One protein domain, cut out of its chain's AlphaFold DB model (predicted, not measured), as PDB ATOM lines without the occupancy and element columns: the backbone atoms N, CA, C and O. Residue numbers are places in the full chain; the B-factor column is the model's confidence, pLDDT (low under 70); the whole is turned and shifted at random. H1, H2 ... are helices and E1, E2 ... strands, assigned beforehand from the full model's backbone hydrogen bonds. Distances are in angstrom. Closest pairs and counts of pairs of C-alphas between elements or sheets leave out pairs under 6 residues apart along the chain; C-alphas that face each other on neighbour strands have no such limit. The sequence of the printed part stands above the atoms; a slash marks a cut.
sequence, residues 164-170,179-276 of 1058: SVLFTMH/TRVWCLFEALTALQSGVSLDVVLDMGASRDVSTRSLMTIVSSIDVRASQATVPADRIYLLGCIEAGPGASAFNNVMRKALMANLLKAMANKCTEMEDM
ATOM      1  N   SER A 164       5.750  38.053 -49.828       95.19
ATOM      2  CA  SER A 164       5.325  37.933 -48.435       95.19
ATOM      3  C   SER A 164       6.333  37.158 -47.579       95.19
ATOM      4  O   SER A 164       7.020  36.251 -48.062       95.19
ATOM      5  N   VAL A 165       6.386  37.487 -46.288       96.81
ATOM      6  CA  VAL A 165       6.993  36.651 -45.248       96.81
ATOM      7  C   VAL A 165       5.913  35.760 -44.642       96.81
ATOM      8  O   VAL A 165       4.938  36.246 -44.070       96.81
ATOM      9  N   LEU A 166       6.127  34.448 -44.708       95.69
ATOM     10  CA  LEU A 166       5.285  33.448 -44.063       95.69
ATOM     11  C   LEU A 166       5.767  33.218 -42.641       95.69
ATOM     12  O   LEU A 166       6.732  32.491 -42.393       95.69
ATOM     13  N   PHE A 167       5.083  33.848 -41.700       94.44
ATOM     14  CA  PHE A 167       5.398  33.770 -40.288       94.44
ATOM     15  C   PHE A 167       4.667  32.599 -39.636       94.44
ATOM     16  O   PHE A 167       3.440  32.578 -39.519       94.44
ATOM     17  N   THR A 168       5.425  31.590 -39.225       93.50
ATOM     18  CA  THR A 168       4.853  30.325 -38.752       93.50
ATOM     19  C   THR A 168       4.422  30.380 -37.284       93.50
ATOM     20  O   THR A 168       5.140  30.866 -36.412       93.50
ATOM     21  N   MET A 169       3.249  29.831 -36.971       89.25
ATOM     22  CA  MET A 169       2.743  29.689 -35.601       89.25
ATOM     23  C   MET A 169       2.548  28.212 -35.286       89.25
ATOM     24  O   MET A 169       1.436  27.690 -35.317       89.25
ATOM     25  N   HIS A 170       3.651  27.529 -34.991       90.25
ATOM     26  CA  HIS A 170       3.643  26.103 -34.673       90.25
ATOM     27  C   HIS A 170       4.365  25.790 -33.351       90.25
ATOM     28  O   HIS A 170       5.412  26.390 -33.078       90.25
ATOM     29  N   THR A 179       8.820  33.269 -30.185       93.12
ATOM     30  CA  THR A 179       9.789  33.268 -29.077       93.12
ATOM     31  C   THR A 179      11.228  33.426 -29.567       93.12
ATOM     32  O   THR A 179      12.148  33.498 -28.756       93.12
ATOM     33  N   ARG A 180      11.453  33.487 -30.885       93.69
ATOM     34  CA  ARG A 180      12.770  33.594 -31.514       93.69
ATOM     35  C   ARG A 180      12.984  35.011 -32.031       93.69
ATOM     36  O   ARG A 180      12.222  35.497 -32.859       93.69
ATOM     37  N   VAL A 181      14.058  35.657 -31.577       92.81
ATOM     38  CA  VAL A 181      14.366  37.049 -31.957       92.81
ATOM     39  C   VAL A 181      14.587  37.205 -33.467       92.81
ATOM     40  O   VAL A 181      14.173  38.205 -34.039       92.81
ATOM     41  N   TRP A 182      15.169  36.191 -34.117       92.00
ATOM     42  CA  TRP A 182      15.380  36.154 -35.566       92.00
ATOM     43  C   TRP A 182      14.057  36.189 -36.338       92.00
ATOM     44  O   TRP A 182      13.868  37.073 -37.167       92.00
ATOM     45  N   CYS A 183      13.101  35.320 -35.996       94.88
ATOM     46  CA  CYS A 183      11.797  35.296 -36.664       94.88
ATOM     47  C   CYS A 183      11.046  36.620 -36.473       94.88
ATOM     48  O   CYS A 183      10.477  37.176 -37.409       94.88
ATOM     49  N   LEU A 184      11.064  37.158 -35.250       92.62
ATOM     50  CA  LEU A 184      10.470  38.459 -34.952       92.62
ATOM     51  C   LEU A 184      11.112  39.579 -35.793       92.62
ATOM     52  O   LEU A 184      10.402  40.419 -36.347       92.62
ATOM     53  N   PHE A 185      12.438  39.580 -35.926       89.81
ATOM     54  CA  PHE A 185      13.159  40.543 -36.755       89.81
ATOM     55  C   PHE A 185      12.799  40.435 -38.247       89.81
ATOM     56  O   PHE A 185      12.589  41.462 -38.893       89.81
ATOM     57  N   GLU A 186      12.670  39.223 -38.791       93.88
ATOM     58  CA  GLU A 186      12.244  38.988 -40.181       93.88
ATOM     59  C   GLU A 186      10.842  39.553 -40.440       93.88
ATOM     60  O   GLU A 186      10.629  40.273 -41.415       93.88
ATOM     61  N   ALA A 187       9.903  39.306 -39.523       91.44
ATOM     62  CA  ALA A 187       8.551  39.843 -39.618       91.44
ATOM     63  C   ALA A 187       8.526  41.378 -39.588       91.44
ATOM     64  O   ALA A 187       7.827  42.002 -40.387       91.44
ATOM     65  N   LEU A 188       9.313  42.008 -38.709       87.69
ATOM     66  CA  LEU A 188       9.434  43.467 -38.699       87.69
ATOM     67  C   LEU A 188      10.048  43.985 -40.002       87.69
ATOM     68  O   LEU A 188       9.559  44.969 -40.551       87.69
ATOM     69  N   THR A 189      11.098  43.326 -40.494       91.25
ATOM     70  CA  THR A 189      11.777  43.708 -41.740       91.25
ATOM     71  C   THR A 189      10.799  43.700 -42.914       91.25
ATOM     72  O   THR A 189      10.821  44.629 -43.724       91.25
ATOM     73  N   ALA A 190       9.898  42.712 -42.966       92.62
ATOM     74  CA  ALA A 190       8.820  42.657 -43.949       92.62
ATOM     75  C   ALA A 190       7.914  43.890 -43.855       92.62
ATOM     76  O   ALA A 190       7.783  44.647 -44.817       92.62
ATOM     77  N   LEU A 191       7.379  44.151 -42.659       86.88
ATOM     78  CA  LEU A 191       6.459  45.260 -42.407       86.88
ATOM     79  C   LEU A 191       7.087  46.626 -42.715       86.88
ATOM     80  O   LEU A 191       6.430  47.491 -43.289       86.88
ATOM     81  N   GLN A 192       8.360  46.824 -42.366       86.62
ATOM     82  CA  GLN A 192       9.098  48.057 -42.657       86.62
ATOM     83  C   GLN A 192       9.408  48.230 -44.146       86.62
ATOM     84  O   GLN A 192       9.521  49.357 -44.619       86.62
ATOM     85  N   SER A 193       9.533  47.125 -44.879       90.31
ATOM     86  CA  SER A 193       9.806  47.128 -46.319       90.31
ATOM     87  C   SER A 193       8.533  47.134 -47.172       90.31
ATOM     88  O   SER A 193       8.628  47.092 -48.394       90.31
ATOM     89  N   GLY A 194       7.345  47.179 -46.555       89.25
ATOM     90  CA  GLY A 194       6.064  47.096 -47.263       89.25
ATOM     91  C   GLY A 194       5.760  45.710 -47.846       89.25
ATOM     92  O   GLY A 194       4.848  45.583 -48.659       89.25
ATOM     93  N   VAL A 195       6.506  44.685 -47.433       94.44
ATOM     94  CA  VAL A 195       6.282  43.284 -47.802       94.44
ATOM     95  C   VAL A 195       5.187  42.717 -46.902       94.44
ATOM     96  O   VAL A 195       5.139  43.010 -45.702       94.44
ATOM     97  N   SER A 196       4.291  41.913 -47.476       91.19
ATOM     98  CA  SER A 196       3.192  41.307 -46.722       91.19
ATOM     99  C   SER A 196       3.716  40.380 -45.620       91.19
ATOM    100  O   SER A 196       4.789  39.787 -45.735       91.19
ATOM    101  N   LEU A 197       2.954  40.262 -44.534       89.81
ATOM    102  CA  LEU A 197       3.230  39.333 -43.442       89.81
ATOM    103  C   LEU A 197       2.024  38.411 -43.271       89.81
ATOM    104  O   LEU A 197       1.029  38.794 -42.645       89.81
ATOM    105  N   ASP A 198       2.133  37.199 -43.804       88.69
ATOM    106  CA  ASP A 198       1.091  36.184 -43.698       88.69
ATOM    107  C   ASP A 198       1.423  35.211 -42.574       88.69
ATOM    108  O   ASP A 198       2.531  34.682 -42.480       88.69
ATOM    109  N   VAL A 199       0.451  34.948 -41.704       86.31
ATOM    110  CA  VAL A 199       0.640  33.979 -40.622       86.31
ATOM    111  C   VAL A 199       0.151  32.621 -41.074       86.31
ATOM    112  O   VAL A 199      -1.023  32.450 -41.400       86.31
ATOM    113  N   VAL A 200       1.047  31.643 -41.021       87.44
ATOM    114  CA  VAL A 200       0.737  30.256 -41.359       87.44
ATOM    115  C   VAL A 200       0.709  29.438 -40.081       87.44
ATOM    116  O   VAL A 200       1.648  29.464 -39.284       87.44
ATOM    117  N   LEU A 201      -0.381  28.715 -39.864       85.69
ATOM    118  CA  LEU A 201      -0.567  27.910 -38.667       85.69
ATOM    119  C   LEU A 201      -1.365  26.654 -38.984       85.69
ATOM    120  O   LEU A 201      -2.260  26.681 -39.825       85.69
ATOM    121  N   ASP A 202      -1.045  25.572 -38.285       81.06
ATOM    122  CA  ASP A 202      -1.778  24.317 -38.379       81.06
ATOM    123  C   ASP A 202      -2.539  24.085 -37.072       81.06
ATOM    124  O   ASP A 202      -1.950  23.862 -36.009       81.06
ATOM    125  N   MET A 203      -3.869  24.176 -37.142       75.81
ATOM    126  CA  MET A 203      -4.739  23.803 -36.023       75.81
ATOM    127  C   MET A 203      -5.028  22.302 -35.985       75.81
ATOM    128  O   MET A 203      -5.574  21.824 -34.990       75.81
ATOM    129  N   GLY A 204      -4.655  21.548 -37.022       73.94
ATOM    130  CA  GLY A 204      -4.881  20.116 -37.155       73.94
ATOM    131  C   GLY A 204      -6.325  19.727 -36.835       73.94
ATOM    132  O   GLY A 204      -7.290  20.348 -37.283       73.94
ATOM    133  N   ALA A 205      -6.472  18.710 -35.982       73.62
ATOM    134  CA  ALA A 205      -7.764  18.262 -35.457       73.62
ATOM    135  C   ALA A 205      -8.288  19.104 -34.274       73.62
ATOM    136  O   ALA A 205      -9.312  18.760 -33.677       73.62
ATOM    137  N   SER A 206      -7.591  20.176 -33.878       80.50
ATOM    138  CA  SER A 206      -8.034  21.022 -32.772       80.50
ATOM    139  C   SER A 206      -9.352  21.707 -33.119       80.50
ATOM    140  O   SER A 206      -9.516  22.273 -34.197       80.50
ATOM    141  N   ARG A 207     -10.282  21.678 -32.162       80.69
ATOM    142  CA  ARG A 207     -11.561  22.401 -32.220       80.69
ATOM    143  C   ARG A 207     -11.556  23.678 -31.381       80.69
ATOM    144  O   ARG A 207     -12.602  24.267 -31.142       80.69
ATOM    145  N   ASP A 208     -10.399  24.062 -30.846       84.81
ATOM    146  CA  ASP A 208     -10.304  25.246 -29.997       84.81
ATOM    147  C   ASP A 208     -10.246  26.503 -30.848       84.81
ATOM    148  O   ASP A 208      -9.215  26.867 -31.398       84.81
ATOM    149  N   VAL A 209     -11.396  27.154 -30.909       83.69
ATOM    150  CA  VAL A 209     -11.605  28.461 -31.521       83.69
ATOM    151  C   VAL A 209     -11.862  29.525 -30.449       83.69
ATOM    152  O   VAL A 209     -12.455  30.567 -30.711       83.69
ATOM    153  N   SER A 210     -11.441  29.268 -29.203       88.19
ATOM    154  CA  SER A 210     -11.763  30.154 -28.090       88.19
ATOM    155  C   SER A 210     -11.000  31.475 -28.168       88.19
ATOM    156  O   SER A 210      -9.780  31.535 -28.351       88.19
ATOM    157  N   THR A 211     -11.722  32.562 -27.917       88.31
ATOM    158  CA  THR A 211     -11.159  33.912 -27.788       88.31
ATOM    159  C   THR A 211     -10.093  33.994 -26.692       88.31
ATOM    160  O   THR A 211      -9.140  34.761 -26.806       88.31
ATOM    161  N   ARG A 212     -10.192  33.160 -25.646       89.69
ATOM    162  CA  ARG A 212      -9.182  33.059 -24.583       89.69
ATOM    163  C   ARG A 212      -7.840  32.551 -25.111       89.69
ATOM    164  O   ARG A 212      -6.815  33.150 -24.782       89.69
ATOM    165  N   SER A 213      -7.831  31.474 -25.897       89.19
ATOM    166  CA  SER A 213      -6.597  30.937 -26.486       89.19
ATOM    167  C   SER A 213      -5.952  31.968 -27.409       89.19
ATOM    168  O   SER A 213      -4.770  32.269 -27.250       89.19
ATOM    169  N   LEU A 214      -6.751  32.600 -28.276       89.50
ATOM    170  CA  LEU A 214      -6.314  33.700 -29.140       89.50
ATOM    171  C   LEU A 214      -5.627  34.821 -28.344       89.50
ATOM    172  O   LEU A 214      -4.476  35.166 -28.613       89.50
ATOM    173  N   MET A 215      -6.309  35.358 -27.330       89.56
ATOM    174  CA  MET A 215      -5.781  36.461 -26.525       89.56
ATOM    175  C   MET A 215      -4.537  36.057 -25.736       89.56
ATOM    176  O   MET A 215      -3.639  36.878 -25.564       89.56
ATOM    177  N   THR A 216      -4.446  34.804 -25.288       91.19
ATOM    178  CA  THR A 216      -3.261  34.284 -24.588       91.19
ATOM    179  C   THR A 216      -2.053  34.254 -25.516       91.19
ATOM    180  O   THR A 216      -0.998  34.776 -25.156       91.19
ATOM    181  N   ILE A 217      -2.214  33.715 -26.728       89.94
ATOM    182  CA  ILE A 217      -1.150  33.672 -27.737       89.94
ATOM    183  C   ILE A 217      -0.683  35.093 -28.052       89.94
ATOM    184  O   ILE A 217       0.509  35.383 -27.947       89.94
ATOM    185  N   VAL A 218      -1.613  36.003 -28.357       90.88
ATOM    186  CA  VAL A 218      -1.271  37.380 -28.739       90.88
ATOM    187  C   VAL A 218      -0.615  38.135 -27.578       90.88
ATOM    188  O   VAL A 218       0.398  38.804 -27.757       90.88
ATOM    189  N   SER A 219      -1.130  37.995 -26.357       90.25
ATOM    190  CA  SER A 219      -0.556  38.666 -25.181       90.25
ATOM    191  C   SER A 219       0.833  38.143 -24.812       90.25
ATOM    192  O   SER A 219       1.601  38.876 -24.190       90.25
ATOM    193  N   SER A 220       1.161  36.903 -25.192       90.25
ATOM    194  CA  SER A 220       2.460  36.285 -24.904       90.25
ATOM    195  C   SER A 220       3.610  36.844 -25.750       90.25
ATOM    196  O   SER A 220       4.771  36.663 -25.390       90.25
ATOM    197  N   ILE A 221       3.310  37.549 -26.849       90.25
ATOM    198  CA  ILE A 221       4.331  38.092 -27.751       90.25
ATOM    199  C   ILE A 221       5.078  39.229 -27.055       90.25
ATOM    200  O   ILE A 221       4.531  40.319 -26.854       90.25
ATOM    201  N   ASP A 222       6.337  38.980 -26.717       91.69
ATOM    202  CA  ASP A 222       7.264  39.982 -26.207       91.69
ATOM    203  C   ASP A 222       8.674  39.728 -26.738       91.69
ATOM    204  O   ASP A 222       9.334  38.744 -26.394       91.69
ATOM    205  N   VAL A 223       9.162  40.659 -27.551       93.38
ATOM    206  CA  VAL A 223      10.499  40.593 -28.128       93.38
ATOM    207  C   VAL A 223      11.594  40.603 -27.064       93.38
ATOM    208  O   VAL A 223      12.622  39.959 -27.252       93.38
ATOM    209  N   ARG A 224      11.376  41.217 -25.894       93.19
ATOM    210  CA  ARG A 224      12.364  41.206 -24.800       93.19
ATOM    211  C   ARG A 224      12.556  39.807 -24.213       93.19
ATOM    212  O   ARG A 224      13.667  39.458 -23.808       93.19
ATOM    213  N   ALA A 225      11.500  38.997 -24.210       93.81
ATOM    214  CA  ALA A 225      11.525  37.609 -23.755       93.81
ATOM    215  C   ALA A 225      12.047  36.627 -24.822       93.81
ATOM    216  O   ALA A 225      12.274  35.455 -24.518       93.81
ATOM    217  N   SER A 226      12.257  37.091 -26.059       93.88
ATOM    218  CA  SER A 226      12.701  36.241 -27.161       93.88
ATOM    219  C   SER A 226      14.138  35.730 -26.986       93.88
ATOM    220  O   SER A 226      14.975  36.328 -26.299       93.88
ATOM    221  N   GLN A 227      14.422  34.587 -27.605       92.00
ATOM    222  CA  GLN A 227      15.664  33.831 -27.481       92.00
ATOM    223  C   GLN A 227      16.365  33.684 -28.838       92.00
ATOM    224  O   GLN A 227      15.741  33.748 -29.900       92.00
ATOM    225  N   ALA A 228      17.672  33.437 -28.799       88.69
ATOM    226  CA  ALA A 228      18.478  33.033 -29.948       88.69
ATOM    227  C   ALA A 228      19.376  31.863 -29.544       88.69
ATOM    228  O   ALA A 228      19.780  31.764 -28.386       88.69
ATOM    229  N   THR A 229      19.712  30.996 -30.502       84.00
ATOM    230  CA  THR A 229      20.687  29.917 -30.272       84.00
ATOM    231  C   THR A 229      22.077  30.490 -29.970       84.00
ATOM    232  O   THR A 229      22.795  29.949 -29.134       84.00
ATOM    233  N   VAL A 230      22.438  31.602 -30.620       83.06
ATOM    234  CA  VAL A 230      23.683  32.337 -30.386       83.06
ATOM    235  C   VAL A 230      23.369  33.577 -29.536       83.06
ATOM    236  O   VAL A 230      22.625  34.450 -29.987       83.06
ATOM    237  N   PRO A 231      23.912  33.699 -28.309       86.31
ATOM    238  CA  PRO A 231      23.613  34.836 -27.433       86.31
ATOM    239  C   PRO A 231      23.983  36.206 -28.023       86.31
ATOM    240  O   PRO A 231      23.283  37.185 -27.759       86.31
ATOM    241  N   ALA A 232      25.050  36.274 -28.827       85.12
ATOM    242  CA  ALA A 232      25.487  37.502 -29.490       85.12
ATOM    243  C   ALA A 232      24.424  38.045 -30.461       85.12
ATOM    244  O   ALA A 232      24.112  39.234 -30.404       85.12
ATOM    245  N   ASP A 233      23.786  37.174 -31.252       85.25
ATOM    246  CA  ASP A 233      22.699  37.552 -32.166       85.25
ATOM    247  C   ASP A 233      21.534  38.197 -31.416       85.25
ATOM    248  O   ASP A 233      20.983  39.204 -31.856       85.25
ATOM    249  N   ARG A 234      21.173  37.651 -30.244       89.25
ATOM    250  CA  ARG A 234      20.101  38.219 -29.416       89.25
ATOM    251  C   ARG A 234      20.434  39.635 -28.969       89.25
ATOM    252  O   ARG A 234      19.572  40.504 -29.040       89.25
ATOM    253  N   ILE A 235      21.654  39.857 -28.484       89.62
ATOM    254  CA  ILE A 235      22.096  41.186 -28.039       89.62
ATOM    255  C   ILE A 235      22.064  42.159 -29.218       89.62
ATOM    256  O   ILE A 235      21.527  43.257 -29.088       89.62
ATOM    257  N   TYR A 236      22.588  41.737 -30.366       87.44
ATOM    258  CA  TYR A 236      22.632  42.553 -31.568       87.44
ATOM    259  C   TYR A 236      21.233  42.937 -32.064       87.44
ATOM    260  O   TYR A 236      20.943  44.122 -32.205       87.44
ATOM    261  N   LEU A 237      20.345  41.961 -32.270       89.31
ATOM    262  CA  LEU A 237      19.008  42.205 -32.811       89.31
ATOM    263  C   LEU A 237      18.128  43.010 -31.857       89.31
ATOM    264  O   LEU A 237      17.411  43.902 -32.305       89.31
ATOM    265  N   LEU A 238      18.215  42.761 -30.546       90.69
ATOM    266  CA  LEU A 238      17.545  43.619 -29.567       90.69
ATOM    267  C   LEU A 238      18.107  45.041 -29.597       90.69
ATOM    268  O   LEU A 238      17.330  45.986 -29.534       90.69
ATOM    269  N   GLY A 239      19.422  45.207 -29.768       88.94
ATOM    270  CA  GLY A 239      20.036  46.515 -29.993       88.94
ATOM    271  C   GLY A 239      19.474  47.224 -31.229       88.94
ATOM    272  O   GLY A 239      19.120  48.396 -31.144       88.94
ATOM    273  N   CYS A 240      19.312  46.514 -32.349       85.88
ATOM    274  CA  CYS A 240      18.689  47.052 -33.563       85.88
ATOM    275  C   CYS A 240      17.227  47.460 -33.339       85.88
ATOM    276  O   CYS A 240      16.795  48.498 -33.835       85.88
ATOM    277  N   ILE A 241      16.462  46.667 -32.585       88.62
ATOM    278  CA  ILE A 241      15.064  46.976 -32.261       88.62
ATOM    279  C   ILE A 241      14.976  48.219 -31.376       88.62
ATOM    280  O   ILE A 241      14.151  49.089 -31.652       88.62
ATOM    281  N   GLU A 242      15.821  48.326 -30.348       88.62
ATOM    282  CA  GLU A 242      15.838  49.491 -29.456       88.62
ATOM    283  C   GLU A 242      16.345  50.758 -30.160       88.62
ATOM    284  O   GLU A 242      15.844  51.843 -29.883       88.62
ATOM    285  N   ALA A 243      17.273  50.636 -31.115       85.25
ATOM    286  CA  ALA A 243      17.702  51.752 -31.963       85.25
ATOM    287  C   ALA A 243      16.659  52.152 -33.027       85.25
ATOM    288  O   ALA A 243      16.722  53.258 -33.562       85.25
ATOM    289  N   GLY A 244      15.733  51.248 -33.364       85.25
ATOM    290  CA  GLY A 244      14.649  51.469 -34.318       85.25
ATOM    291  C   GLY A 244      13.332  51.854 -33.624       85.25
ATOM    292  O   GLY A 244      13.258  52.907 -32.997       85.25
ATOM    293  N   PRO A 245      12.257  51.047 -33.745       86.75
ATOM    294  CA  PRO A 245      10.945  51.388 -33.184       86.75
ATOM    295  C   PRO A 245      10.874  51.305 -31.646       86.75
ATOM    296  O   PRO A 245       9.893  51.756 -31.055       86.75
ATOM    297  N   GLY A 246      11.861  50.696 -30.987       91.12
ATOM    298  CA  GLY A 246      11.791  50.336 -29.574       91.12
ATOM    299  C   GLY A 246      10.932  49.091 -29.336       91.12
ATOM    300  O   GLY A 246       9.962  48.811 -30.052       91.12
ATOM    301  N   ALA A 247      11.253  48.322 -28.294       90.81
ATOM    302  CA  ALA A 247      10.602  47.026 -28.071       90.81
ATOM    303  C   ALA A 247       9.084  47.120 -27.787       90.81
ATOM    304  O   ALA A 247       8.332  46.198 -28.106       90.81
ATOM    305  N   SER A 248       8.593  48.234 -27.236       92.31
ATOM    306  CA  SER A 248       7.156  48.413 -26.978       92.31
ATOM    307  C   SER A 248       6.349  48.626 -28.266       92.31
ATOM    308  O   SER A 248       5.330  47.962 -28.463       92.31
ATOM    309  N   ALA A 249       6.810  49.499 -29.170       89.62
ATOM    310  CA  ALA A 249       6.144  49.701 -30.457       89.62
ATOM    311  C   ALA A 249       6.260  48.449 -31.337       89.62
ATOM    312  O   ALA A 249       5.275  48.041 -31.951       89.62
ATOM    313  N   PHE A 250       7.422  47.785 -31.308       90.50
ATOM    314  CA  PHE A 250       7.638  46.486 -31.944       90.50
ATOM    315  C   PHE A 250       6.569  45.465 -31.533       90.50
ATOM    316  O   PHE A 250       5.877  44.894 -32.377       90.50
ATOM    317  N   ASN A 251       6.397  45.262 -30.222       92.31
ATOM    318  CA  ASN A 251       5.432  44.304 -29.694       92.31
ATOM    319  C   ASN A 251       4.004  44.649 -30.133       92.31
ATOM    320  O   ASN A 251       3.255  43.753 -30.514       92.31
ATOM    321  N   ASN A 252       3.625  45.927 -30.130       90.94
ATOM    322  CA  ASN A 252       2.291  46.354 -30.559       90.94
ATOM    323  C   ASN A 252       2.031  46.056 -32.040       90.94
ATOM    324  O   ASN A 252       0.963  45.540 -32.381       90.94
ATOM    325  N   VAL A 253       3.010  46.333 -32.907       88.75
ATOM    326  CA  VAL A 253       2.936  46.028 -34.343       88.75
ATOM    327  C   VAL A 253       2.764  44.524 -34.561       88.75
ATOM    328  O   VAL A 253       1.818  44.105 -35.232       88.75
ATOM    329  N   MET A 254       3.602  43.704 -33.921       88.62
ATOM    330  CA  MET A 254       3.538  42.247 -34.050       88.62
ATOM    331  C   MET A 254       2.234  41.666 -33.509       88.62
ATOM    332  O   MET A 254       1.592  40.857 -34.175       88.62
ATOM    333  N   ARG A 255       1.788  42.101 -32.328       91.50
ATOM    334  CA  ARG A 255       0.524  41.641 -31.739       91.50
ATOM    335  C   ARG A 255      -0.670  41.974 -32.623       91.50
ATOM    336  O   ARG A 255      -1.546  41.130 -32.782       91.50
ATOM    337  N   LYS A 256      -0.703  43.166 -33.224       87.06
ATOM    338  CA  LYS A 256      -1.772  43.570 -34.149       87.06
ATOM    339  C   LYS A 256      -1.794  42.692 -35.402       87.06
ATOM    340  O   LYS A 256      -2.857  42.190 -35.764       87.06
ATOM    341  N   ALA A 257      -0.637  42.482 -36.030       84.25
ATOM    342  CA  ALA A 257      -0.527  41.651 -37.228       84.25
ATOM    343  C   ALA A 257      -0.901  40.184 -36.949       84.25
ATOM    344  O   ALA A 257      -1.667  39.578 -37.702       84.25
ATOM    345  N   LEU A 258      -0.428  39.629 -35.829       86.12
ATOM    346  CA  LEU A 258      -0.731  38.255 -35.432       86.12
ATOM    347  C   LEU A 258      -2.201  38.083 -35.029       86.12
ATOM    348  O   LEU A 258      -2.818  37.100 -35.426       86.12
ATOM    349  N   MET A 259      -2.797  39.054 -34.329       88.75
ATOM    350  CA  MET A 259      -4.226  39.041 -33.992       88.75
ATOM    351  C   MET A 259      -5.103  38.959 -35.246       88.75
ATOM    352  O   MET A 259      -5.980  38.102 -35.322       88.75
ATOM    353  N   ALA A 260      -4.857  39.817 -36.241       84.00
ATOM    354  CA  ALA A 260      -5.654  39.859 -37.467       84.00
ATOM    355  C   ALA A 260      -5.618  38.523 -38.227       84.00
ATOM    356  O   ALA A 260      -6.657  38.008 -38.645       84.00
ATOM    357  N   ASN A 261      -4.433  37.929 -38.358       80.62
ATOM    358  CA  ASN A 261      -4.286  36.675 -39.082       80.62
ATOM    359  C   ASN A 261      -4.790  35.454 -38.293       80.62
ATOM    360  O   ASN A 261      -5.415  34.569 -38.876       80.62
ATOM    361  N   LEU A 262      -4.587  35.408 -36.970       86.62
ATOM    362  CA  LEU A 262      -5.143  34.342 -36.129       86.62
ATOM    363  C   LEU A 262      -6.675  34.369 -36.135       86.62
ATOM    364  O   LEU A 262      -7.297  33.317 -36.253       86.62
ATOM    365  N   LEU A 263      -7.288  35.558 -36.079       89.19
ATOM    366  CA  LEU A 263      -8.740  35.711 -36.219       89.19
ATOM    367  C   LEU A 263      -9.241  35.124 -37.541       89.19
ATOM    368  O   LEU A 263     -10.235  34.404 -37.535       89.19
ATOM    369  N   LYS A 264      -8.550  35.393 -38.657       84.19
ATOM    370  CA  LYS A 264      -8.892  34.837 -39.975       84.19
ATOM    371  C   LYS A 264      -8.839  33.306 -39.969       84.19
ATOM    372  O   LYS A 264      -9.795  32.661 -40.389       84.19
ATOM    373  N   ALA A 265      -7.759  32.721 -39.451       80.69
ATOM    374  CA  ALA A 265      -7.602  31.268 -39.395       80.69
ATOM    375  C   ALA A 265      -8.652  30.594 -38.490       80.69
ATOM    376  O   ALA A 265      -9.257  29.594 -38.875       80.69
ATOM    377  N   MET A 266      -8.903  31.156 -37.305       87.81
ATOM    378  CA  MET A 266      -9.897  30.629 -36.364       87.81
ATOM    379  C   MET A 266     -11.326  30.790 -36.893       87.81
ATOM    380  O   MET A 266     -12.133  29.882 -36.718       87.81
ATOM    381  N   ALA A 267     -11.629  31.887 -37.594       87.62
ATOM    382  CA  ALA A 267     -12.923  32.091 -38.238       87.62
ATOM    383  C   ALA A 267     -13.186  31.050 -39.334       87.62
ATOM    384  O   ALA A 267     -14.236  30.413 -39.314       87.62
ATOM    385  N   ASN A 268     -12.209  30.802 -40.214       82.31
ATOM    386  CA  ASN A 268     -12.305  29.737 -41.218       82.31
ATOM    387  C   ASN A 268     -12.584  28.380 -40.559       82.31
ATOM    388  O   ASN A 268     -13.430  27.619 -41.025       82.31
ATOM    389  N   LYS A 269     -11.937  28.105 -39.420       83.81
ATOM    390  CA  LYS A 269     -12.161  26.866 -38.672       83.81
ATOM    391  C   LYS A 269     -13.544  26.779 -38.042       83.81
ATOM    392  O   LYS A 269     -14.136  25.703 -38.046       83.81
ATOM    393  N   CYS A 270     -14.079  27.880 -37.516       85.69
ATOM    394  CA  CYS A 270     -15.471  27.925 -37.071       85.69
ATOM    395  C   CYS A 270     -16.427  27.600 -38.219       85.69
ATOM    396  O   CYS A 270     -17.350  26.818 -38.018       85.69
ATOM    397  N   THR A 271     -16.187  28.146 -39.415       82.38
ATOM    398  CA  THR A 271     -16.993  27.853 -40.606       82.38
ATOM    399  C   THR A 271     -16.914  26.375 -40.992       82.38
ATOM    400  O   THR A 271     -17.956  25.755 -41.170       82.38
ATOM    401  N   GLU A 272     -15.715  25.779 -41.035       81.06
ATOM    402  CA  GLU A 272     -15.527  24.338 -41.295       81.06
ATOM    403  C   GLU A 272     -16.270  23.441 -40.293       81.06
ATOM    404  O   GLU A 272     -16.736  22.362 -40.643       81.06
ATOM    405  N   MET A 273     -16.335  23.861 -39.028       83.12
ATOM    406  CA  MET A 273     -16.986  23.109 -37.952       83.12
ATOM    407  C   MET A 273     -18.471  23.450 -37.776       83.12
ATOM    408  O   MET A 273     -19.094  22.916 -36.859       83.12
ATOM    409  N   GLU A 274     -19.015  24.360 -38.589       81.62
ATOM    410  CA  GLU A 274     -20.358  24.931 -38.432       81.62
ATOM    411  C   GLU A 274     -20.606  25.569 -37.038       81.62
ATOM    412  O   GLU A 274     -21.739  25.670 -36.561       81.62
ATOM    413  N   ASP A 275     -19.550  26.048 -36.368       83.12
ATOM    414  CA  ASP A 275     -19.616  26.693 -35.048       83.12
ATOM    415  C   ASP A 275     -19.906  28.198 -35.166       83.12
ATOM    416  O   ASP A 275     -19.033  29.057 -35.004       83.12
ATOM    417  N   MET A 276     -21.172  28.526 -35.431       80.81
ATOM    418  CA  MET A 276     -21.644  29.914 -35.560       80.81
ATOM    419  C   MET A 276     -21.459  30.731 -34.274       80.81
ATOM    420  O   MET A 276     -21.249  31.943 -34.331       80.81
TER     421      MET A 276
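Overview. This is residues 164 to 170 and 179 to 276 of the 1058 residues of an uncharacterized protein of Chlamydomonas reinhardtii (UniProt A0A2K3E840). One long helix, H4, makes the length of this domain, and the other parts gather along it: a small parallel sheet, E1 and E2, packs on it through E2, and H2 runs alongside it the opposite way. Near its beginning H4 is crossed at nearly a right angle by H1, which also packs on the small sheet, and H3 stands beside H1 at that end of the domain. The printed part has 105 residues, with four named helices and two named strands in the order E1, H1, E2, H2, H3, H4, and it is mostly helix. It is compact, with a radius of gyration of the C-alphas of 14.9 A, yet elongated, spanning 47 by 26 by 21 A.

Arrangement. E1, residues 164 to 169, and E2, residues 196 to 201, are parallel neighbours at 28 degrees, with N 167 and O 198 2.8 A apart and N 198 and O 165 3.0 A apart, both within hydrogen-bond range. H1, residues 181 to 192, comes closest to E1 at the C-alphas of Val 165 and Ala 190, 6.4 A apart. H2, residues 211 to 220, touches H4, residues 246 to 272, at a shallow tilt of 25 degrees, opposite ways; their closest C-alphas, of Val 218 and Arg 255, are 5.5 A apart. H3, residues 231 to 243, touches H1 with its residues 234 to 238 alone, at a shallow tilt of 30 degrees, the same way; the closest C-alphas are those of Val 181 and Arg 234, 6.4 A apart. H3 and H4 only just touch, and only at the corner, with 3 pairs of C-alphas within 8 A, the closest those of Ile 241 and Ala 247 at 6.1 A. H4 is the hub, touching H1, H2 and H3. It touches H1 with its residues 250 to 254 alone, about perpendicular at 88 degrees, the closest C-alphas being those of Leu 188 and Met 254, 7.6 A apart. The closest C-alphas of E2 and H4, of Val 199 and Asn 261, are 5.8 A apart. H2 and H3 are apart, and so are E1 and H4. In H1, H2, H3 and H4 every O i to N i+4 pair is within hydrogen-bond range.

Along the chain. E1 begins at C-alpha 164, (5.325, 37.933, -48.435), and is 15.5 A long; H1 is 16.2 A, E2 16.1 A, H2 14.1 A and H3 18.5 A. H4 runs 39.5 A from C-alpha 246 at (11.791, 50.336, -29.574) to C-alpha 272 at (-15.527, 24.338, -41.295).

Size, cuts and confidence. The two C-alphas farthest apart, of Ala 232 and Glu 274, are 48.4 A from each other. Residues 171 to 178 are not printed, and C-alphas 170 and 179 stand 11.0 A apart across this cut, which lies in the link from E1 to H1. Of the links that are printed whole, H1 to E2 and H3 to H4 are tight, E2 to H2 and H2 to H3 are short, and none is long. The mean pLDDT of the printed part is 88.1, and no printed residue is under 70.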